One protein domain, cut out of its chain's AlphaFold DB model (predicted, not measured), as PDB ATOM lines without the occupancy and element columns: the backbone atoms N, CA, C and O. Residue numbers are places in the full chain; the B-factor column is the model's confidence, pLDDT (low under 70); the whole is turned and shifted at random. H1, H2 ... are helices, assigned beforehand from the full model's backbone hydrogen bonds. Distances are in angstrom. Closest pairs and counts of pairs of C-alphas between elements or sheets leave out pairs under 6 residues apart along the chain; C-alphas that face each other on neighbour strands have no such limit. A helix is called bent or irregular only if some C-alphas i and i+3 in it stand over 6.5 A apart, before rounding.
ATOM      1  N   GLY A 115      58.513 -29.598 -27.913       92.94
ATOM      2  CA  GLY A 115      57.389 -30.451 -28.321       92.94
ATOM      3  C   GLY A 115      56.002 -29.878 -28.014       92.94
ATOM      4  O   GLY A 115      55.066 -30.112 -28.772       92.94
ATOM      5  N   ALA A 116      55.860 -29.081 -26.949       95.44
ATOM      6  CA  ALA A 116      54.587 -28.435 -26.623       95.44
ATOM      7  C   ALA A 116      54.148 -27.440 -27.710       95.44
ATOM      8  O   ALA A 116      52.964 -27.364 -28.037       95.44
ATOM      9  N   TRP A 117      55.099 -26.704 -28.295       95.75
ATOM     10  CA  TRP A 117      54.814 -25.767 -29.377       95.75
ATOM     11  C   TRP A 117      54.483 -26.495 -30.680       95.75
ATOM     12  O   TRP A 117      53.509 -26.146 -31.341       95.75
ATOM     13  N   SER A 118      55.228 -27.554 -31.014       93.31
ATOM     14  CA  SER A 118      54.910 -28.408 -32.165       93.31
ATOM     15  C   SER A 118      53.493 -28.984 -32.063       93.31
ATOM     16  O   SER A 118      52.713 -28.860 -33.002       93.31
ATOM     17  N   LEU A 119      53.110 -29.501 -30.890       96.44
ATOM     18  CA  LEU A 119      51.757 -30.012 -30.656       96.44
ATOM     19  C   LEU A 119      50.683 -28.923 -30.805       96.44
ATOM     20  O   LEU A 119      49.611 -29.177 -31.352       96.44
ATOM     21  N   PHE A 120      50.959 -27.704 -30.331       96.94
ATOM     22  CA  PHE A 120      50.061 -26.566 -30.527       96.94
ATOM     23  C   PHE A 120      49.837 -26.268 -32.018       96.94
ATOM     24  O   PHE A 120      48.689 -26.080 -32.427       96.94
ATOM     25  N   ILE A 121      50.901 -26.269 -32.833       96.00
ATOM     26  CA  ILE A 121      50.800 -26.077 -34.288       96.00
ATOM     27  C   ILE A 121      49.932 -27.170 -34.915       96.00
ATOM     28  O   ILE A 121      49.043 -26.842 -35.701       96.00
ATOM     29  N   ASP A 122      50.138 -28.436 -34.552       96.25
ATOM     30  CA  ASP A 122      49.392 -29.563 -35.123       96.25
ATOM     31  C   ASP A 122      47.889 -29.461 -34.833       96.25
ATOM     32  O   ASP A 122      47.055 -29.597 -35.734       96.25
ATOM     33  N   ILE A 123      47.525 -29.148 -33.587       98.19
ATOM     34  CA  ILE A 123      46.126 -28.949 -33.183       98.19
ATOM     35  C   ILE A 123      45.511 -27.770 -33.942       98.19
ATOM     36  O   ILE A 123      44.386 -27.864 -34.442       98.19
ATOM     37  N   PHE A 124      46.240 -26.658 -34.049       97.44
ATOM     38  CA  PHE A 124      45.765 -25.476 -34.760       97.44
ATOM     39  C   PHE A 124      45.581 -25.749 -36.259       97.44
ATOM     40  O   PHE A 124      44.557 -25.380 -36.837       97.44
ATOM     41  N   ALA A 125      46.526 -26.452 -36.886       96.88
ATOM     42  CA  ALA A 125      46.443 -26.861 -38.284       96.88
ATOM     43  C   ALA A 125      45.231 -27.770 -38.531       96.88
ATOM     44  O   ALA A 125      44.491 -27.561 -39.496       96.88
ATOM     45  N   PHE A 126      44.970 -28.723 -37.631       98.25
ATOM     46  CA  PHE A 126      43.784 -29.571 -37.697       98.25
ATOM     47  C   PHE A 126      42.485 -28.761 -37.584       98.25
ATOM     48  O   PHE A 126      41.563 -28.957 -38.375       98.25
ATOM     49  N   ALA A 127      42.415 -27.798 -36.661       98.25
ATOM     50  CA  ALA A 127      41.256 -26.916 -36.536       98.25
ATOM     51  C   ALA A 127      41.026 -26.077 -37.807       98.25
ATOM     52  O   ALA A 127      39.895 -25.989 -38.291       98.25
ATOM     53  N   CYS A 128      42.089 -25.515 -38.393       97.88
ATOM     54  CA  CYS A 128      42.017 -24.806 -39.672       97.88
ATOM     55  C   CYS A 128      41.540 -25.711 -40.811       97.88
ATOM     56  O   CYS A 128      40.750 -25.269 -41.645       97.88
ATOM     57  N   LEU A 129      41.976 -26.973 -40.844       97.94
ATOM     58  CA  LEU A 129      41.519 -27.950 -41.830       97.94
ATOM     59  C   LEU A 129      40.019 -28.222 -41.684       97.94
ATOM     60  O   LEU A 129      39.289 -28.136 -42.670       97.94
ATOM     61  N   VAL A 130      39.543 -28.495 -40.466       98.25
ATOM     62  CA  VAL A 130      38.111 -28.689 -40.190       98.25
ATOM     63  C   VAL A 130      37.318 -27.458 -40.635       98.25
ATOM     64  O   VAL A 130      36.341 -27.587 -41.374       98.25
ATOM     65  N   PHE A 131      37.769 -26.259 -40.269       97.94
ATOM     66  CA  PHE A 131      37.133 -25.011 -40.684       97.94
ATOM     67  C   PHE A 131      37.089 -24.860 -42.214       97.94
ATOM     68  O   PHE A 131      36.020 -24.631 -42.781       97.94
ATOM     69  N   ALA A 132      38.206 -25.069 -42.913       96.62
ATOM     70  CA  ALA A 132      38.265 -24.979 -44.370       96.62
ATOM     71  C   ALA A 132      37.351 -26.006 -45.063       96.62
ATOM     72  O   ALA A 132      36.642 -25.655 -46.008       96.62
ATOM     73  N   LEU A 133      37.308 -27.249 -44.573       96.81
ATOM     74  CA  LEU A 133      36.425 -28.296 -45.096       96.81
ATOM     75  C   LEU A 133      34.951 -27.943 -44.898       96.81
ATOM     76  O   LEU A 133      34.160 -28.076 -45.832       96.81
ATOM     77  N   THR A 134      34.574 -27.441 -43.720       96.75
ATOM     78  CA  THR A 134      33.196 -26.980 -43.493       96.75
ATOM     79  C   THR A 134      32.830 -25.825 -44.428       96.75
ATOM     80  O   THR A 134      31.765 -25.858 -45.045       96.75
ATOM     81  N   GLY A 135      33.730 -24.859 -44.635       94.94
ATOM     82  CA  GLY A 135      33.553 -23.789 -45.619       94.94
ATOM     83  C   GLY A 135      33.379 -24.314 -47.046       94.94
ATOM     84  O   GLY A 135      32.491 -23.857 -47.766       94.94
ATOM     85  N   LEU A 136      34.159 -25.320 -47.446       94.50
ATOM     86  CA  LEU A 136      34.039 -25.961 -48.757       94.50
ATOM     87  C   LEU A 136      32.688 -26.674 -48.928       94.50
ATOM     88  O   LEU A 136      32.055 -26.542 -49.977       94.50
ATOM     89  N   VAL A 137      32.201 -27.371 -47.897       95.44
ATOM     90  CA  VAL A 137      30.861 -27.982 -47.896       95.44
ATOM     91  C   VAL A 137      29.780 -26.914 -48.065       95.44
ATOM     92  O   VAL A 137      28.873 -27.076 -48.882       95.44
ATOM     93  N   LEU A 138      29.889 -25.786 -47.357       93.88
ATOM     94  CA  LEU A 138      28.946 -24.675 -47.501       93.88
ATOM     95  C   LEU A 138      28.970 -24.078 -48.914       93.88
ATOM     96  O   LEU A 138      27.903 -23.800 -49.470       93.88
ATOM     97  N   LEU A 139      30.151 -23.919 -49.520       93.12
ATOM     98  CA  LEU A 139      30.282 -23.488 -50.915       93.12
ATOM     99  C   LEU A 139      29.597 -24.467 -51.867       93.12
ATOM    100  O   LEU A 139      28.882 -24.030 -52.772       93.12
ATOM    101  N   GLN A 140      29.760 -25.771 -51.641       91.69
ATOM    102  CA  GLN A 140      29.113 -26.796 -52.450       91.69
ATOM    103  C   GLN A 140      27.585 -26.713 -52.356       91.69
ATOM    104  O   GLN A 140      26.913 -26.682 -53.388       91.69
ATOM    105  N   LEU A 141      27.026 -26.587 -51.149       92.62
ATOM    106  CA  LEU A 141      25.574 -26.461 -50.943       92.62
ATOM    107  C   LEU A 141      24.976 -25.234 -51.651       92.62
ATOM    108  O   LEU A 141      23.856 -25.289 -52.157       92.62
ATOM    109  N   HIS A 142      25.724 -24.132 -51.729       90.94
ATOM    110  CA  HIS A 142      25.267 -22.890 -52.361       90.94
ATOM    111  C   HIS A 142      25.683 -22.753 -53.837       90.94
ATOM    112  O   HIS A 142      25.296 -21.783 -54.497       90.94
ATOM    113  N   SER A 143      26.440 -23.712 -54.378       91.25
ATOM    114  CA  SER A 143      27.034 -23.632 -55.721       91.25
ATOM    115  C   SER A 143      25.990 -23.513 -56.834       91.25
ATOM    116  O   SER A 143      26.193 -22.757 -57.782       91.25
ATOM    117  N   ALA A 144      24.821 -24.146 -56.685       87.19
ATOM    118  CA  ALA A 144      23.743 -24.100 -57.677       87.19
ATOM    119  C   ALA A 144      23.262 -22.668 -57.989       87.19
ATOM    120  O   ALA A 144      22.859 -22.373 -59.114       87.19
ATOM    121  N   LYS A 145      23.336 -21.758 -57.008       89.25
ATOM    122  CA  LYS A 145      22.952 -20.343 -57.156       89.25
ATOM    123  C   LYS A 145      24.136 -19.431 -57.502       89.25
ATOM    124  O   LYS A 145      23.923 -18.297 -57.924       89.25
ATOM    125  N   ARG A 146      25.378 -19.906 -57.358       87.44
ATOM    126  CA  ARG A 146      26.614 -19.176 -57.686       87.44
ATOM    127  C   ARG A 146      27.456 -19.961 -58.687       87.44
ATOM    128  O   ARG A 146      28.352 -20.716 -58.323       87.44
ATOM    129  N   LYS A 147      27.239 -19.674 -59.973       88.00
ATOM    130  CA  LYS A 147      27.992 -20.280 -61.087       88.00
ATOM    131  C   LYS A 147      29.515 -20.079 -60.989       88.00
ATOM    132  O   LYS A 147      30.259 -20.857 -61.572       88.00
ATOM    133  N   SER A 148      29.983 -19.062 -60.255       93.12
ATOM    134  CA  SER A 148      31.412 -18.778 -60.077       93.12
ATOM    135  C   SER A 148      32.112 -19.656 -59.035       93.12
ATOM    136  O   SER A 148      33.340 -19.675 -59.025       93.12
ATOM    137  N   THR A 149      31.383 -20.381 -58.175       91.81
ATOM    138  CA  THR A 149      31.971 -21.140 -57.054       91.81
ATOM    139  C   THR A 149      33.022 -22.144 -57.526       91.81
ATOM    140  O   THR A 149      34.175 -22.073 -57.111       91.81
ATOM    141  N   TRP A 150      32.646 -23.051 -58.428       94.38
ATOM    142  CA  TRP A 150      33.536 -24.115 -58.894       94.38
ATOM    143  C   TRP A 150      34.687 -23.630 -59.788       94.38
ATOM    144  O   TRP A 150      35.806 -24.091 -59.567       94.38
ATOM    145  N   PRO A 151      34.488 -22.671 -60.718       95.19
ATOM    146  CA  PRO A 151      35.598 -22.065 -61.450       95.19
ATOM    147  C   PRO A 151      36.668 -21.445 -60.542       95.19
ATOM    148  O   PRO A 151      37.855 -21.652 -60.775       95.19
ATOM    149  N   LEU A 152      36.269 -20.726 -59.486       94.88
ATOM    150  CA  LEU A 152      37.207 -20.099 -58.546       94.88
ATOM    151  C   LEU A 152      37.962 -21.130 -57.702       94.88
ATOM    152  O   LEU A 152      39.180 -21.031 -57.573       94.88
ATOM    153  N   VAL A 153      37.262 -22.134 -57.162       94.62
ATOM    154  CA  VAL A 153      37.891 -23.226 -56.397       94.62
ATOM    155  C   VAL A 153      38.872 -24.003 -57.279       94.62
ATOM    156  O   VAL A 153      40.011 -24.230 -56.877       94.62
ATOM    157  N   GLY A 154      38.460 -24.348 -58.502       95.38
ATOM    158  CA  GLY A 154      39.309 -25.028 -59.477       95.38
ATOM    159  C   GLY A 154      40.550 -24.212 -59.839       95.38
ATOM    160  O   GLY A 154      41.653 -24.746 -59.798       95.38
ATOM    161  N   ALA A 155      40.400 -22.911 -60.111       97.06
ATOM    162  CA  ALA A 155      41.529 -22.018 -60.383       97.06
ATOM    163  C   ALA A 155      42.496 -21.917 -59.190       97.06
ATOM    164  O   ALA A 155      43.710 -21.933 -59.388       97.06
ATOM    165  N   GLY A 156      41.968 -21.880 -57.961       94.81
ATOM    166  CA  GLY A 156      42.762 -21.850 -56.731       94.81
ATOM    167  C   GLY A 156      43.667 -23.071 -56.538       94.81
ATOM    168  O   GLY A 156      44.703 -22.945 -55.897       94.81
ATOM    169  N   VAL A 157      43.320 -24.224 -57.120       95.69
ATOM    170  CA  VAL A 157      44.157 -25.439 -57.115       95.69
ATOM    171  C   VAL A 157      45.015 -25.532 -58.378       95.69
ATOM    172  O   VAL A 157      46.204 -25.839 -58.303       95.69
ATOM    173  N   ALA A 158      44.431 -25.240 -59.541       97.56
ATOM    174  CA  ALA A 158      45.082 -25.406 -60.835       97.56
ATOM    175  C   ALA A 158      46.257 -24.442 -61.036       97.56
ATOM    176  O   ALA A 158      47.284 -24.858 -61.564       97.56
ATOM    177  N   ILE A 159      46.140 -23.179 -60.606       97.88
ATOM    178  CA  ILE A 159      47.214 -22.189 -60.776       97.88
ATOM    179  C   ILE A 159      48.464 -22.588 -59.968       97.88
ATOM    180  O   ILE A 159      49.527 -22.701 -60.581       97.88
ATOM    181  N   PRO A 160      48.388 -22.873 -58.647       95.75
ATOM    182  CA  PRO A 160      49.551 -23.358 -57.902       95.75
ATOM    183  C   PRO A 160      50.123 -24.668 -58.453       95.75
ATOM    184  O   PRO A 160      51.340 -24.796 -58.553       95.75
ATOM    185  N   ALA A 161      49.269 -25.620 -58.851       96.62
ATOM    186  CA  ALA A 161      49.716 -26.889 -59.425       96.62
ATOM    187  C   ALA A 161      50.462 -26.696 -60.756       96.62
ATOM    188  O   ALA A 161      51.503 -27.309 -60.968       96.62
ATOM    189  N   ALA A 162      49.972 -25.815 -61.633       97.31
ATOM    190  CA  ALA A 162      50.643 -25.483 -62.886       97.31
ATOM    191  C   ALA A 162      52.002 -24.816 -62.639       97.31
ATOM    192  O   ALA A 162      52.981 -25.191 -63.276       97.31
ATOM    193  N   ILE A 163      52.082 -23.879 -61.685       97.06
ATOM    194  CA  ILE A 163      53.359 -23.270 -61.289       97.06
ATOM    195  C   ILE A 163      54.327 -24.351 -60.793       97.06
ATOM    196  O   ILE A 163      55.478 -24.375 -61.216       97.06
ATOM    197  N   ALA A 164      53.863 -25.271 -59.945       95.88
ATOM    198  CA  ALA A 164      54.694 -26.359 -59.447       95.88
ATOM    199  C   ALA A 164      55.217 -27.253 -60.585       95.88
ATOM    200  O   ALA A 164      56.417 -27.454 -60.687       95.88
ATOM    201  N   ILE A 165      54.349 -27.730 -61.478       95.69
ATOM    202  CA  ILE A 165      54.731 -28.637 -62.577       95.69
ATOM    203  C   ILE A 165      55.692 -27.976 -63.574       95.69
ATOM    204  O   ILE A 165      56.576 -28.642 -64.102       95.69
ATOM    205  N   LEU A 166      55.501 -26.688 -63.871       96.56
ATOM    206  CA  LEU A 166      56.286 -25.984 -64.888       96.56
ATOM    207  C   LEU A 166      57.610 -25.429 -64.363       96.56
ATOM    208  O   LEU A 166      58.511 -25.209 -65.165       96.56
ATOM    209  N   PHE A 167      57.703 -25.135 -63.062       96.00
ATOM    210  CA  PHE A 167      58.844 -24.416 -62.491       96.00
ATOM    211  C   PHE A 167      59.595 -25.182 -61.393       96.00
ATOM    212  O   PHE A 167      60.714 -24.791 -61.061       96.00
ATOM    213  N   ILE A 168      59.044 -26.271 -60.847       94.00
ATOM    214  CA  ILE A 168      59.739 -27.155 -59.898       94.00
ATOM    215  C   ILE A 168      60.203 -28.397 -60.661       94.00
ATOM    216  O   ILE A 168      59.396 -29.243 -61.035       94.00
TER     217      ILE A 168
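Overview. This is residues 115 to 168 of the 169 residues of an uncharacterized protein of Sphingopyxis terrae (UniProt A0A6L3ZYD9). Two helices meet at their ends as a flat, open V, the long H1 making one arm and the shorter H2 the other, with a tight turn of three residues at the corner. Away from that corner the arms are free of each other. The printed part has 54 residues, with two named helices, H1 then H2, and no named strand; the class is all helix. It is extended, with a radius of gyration of the C-alphas of 15.6 A and spans of 45 by 34 by 8 A.

Along the chain. H1, residues 115 to 145, is 46.0 A long and begins with C-alpha 115 at (57.389, -30.451, -28.321). It is irregular: C-alphas 141 and 144 are 7.4 A apart. H2, residues 149 to 167, is 27.6 A long and ends with C-alpha 167 at (58.844, -24.416, -62.491). H2 is neither bent nor irregular, but only just: C-alphas 156 and 159 are 6.0 A apart.

Arrangement. H1, with residues 139 to 143 alone, and H2, with residues 149 to 150 alone, touch only at the corner by their tight link. Their closest C-alphas, those of Ser 143 and Thr 149, are 5.7 A apart. They run opposite ways at a steep tilt of 51 degrees. O i to N i+4 pairs are within hydrogen-bond range in 25 of 27 cases in H1 and 14 of 15 in H2.

Size, cuts and confidence. The two C-alphas farthest apart, those of Gly 115 and Lys 145, are 46.0 A apart. The printed part has no cut, and no printed residue is under 70 in pLDDT.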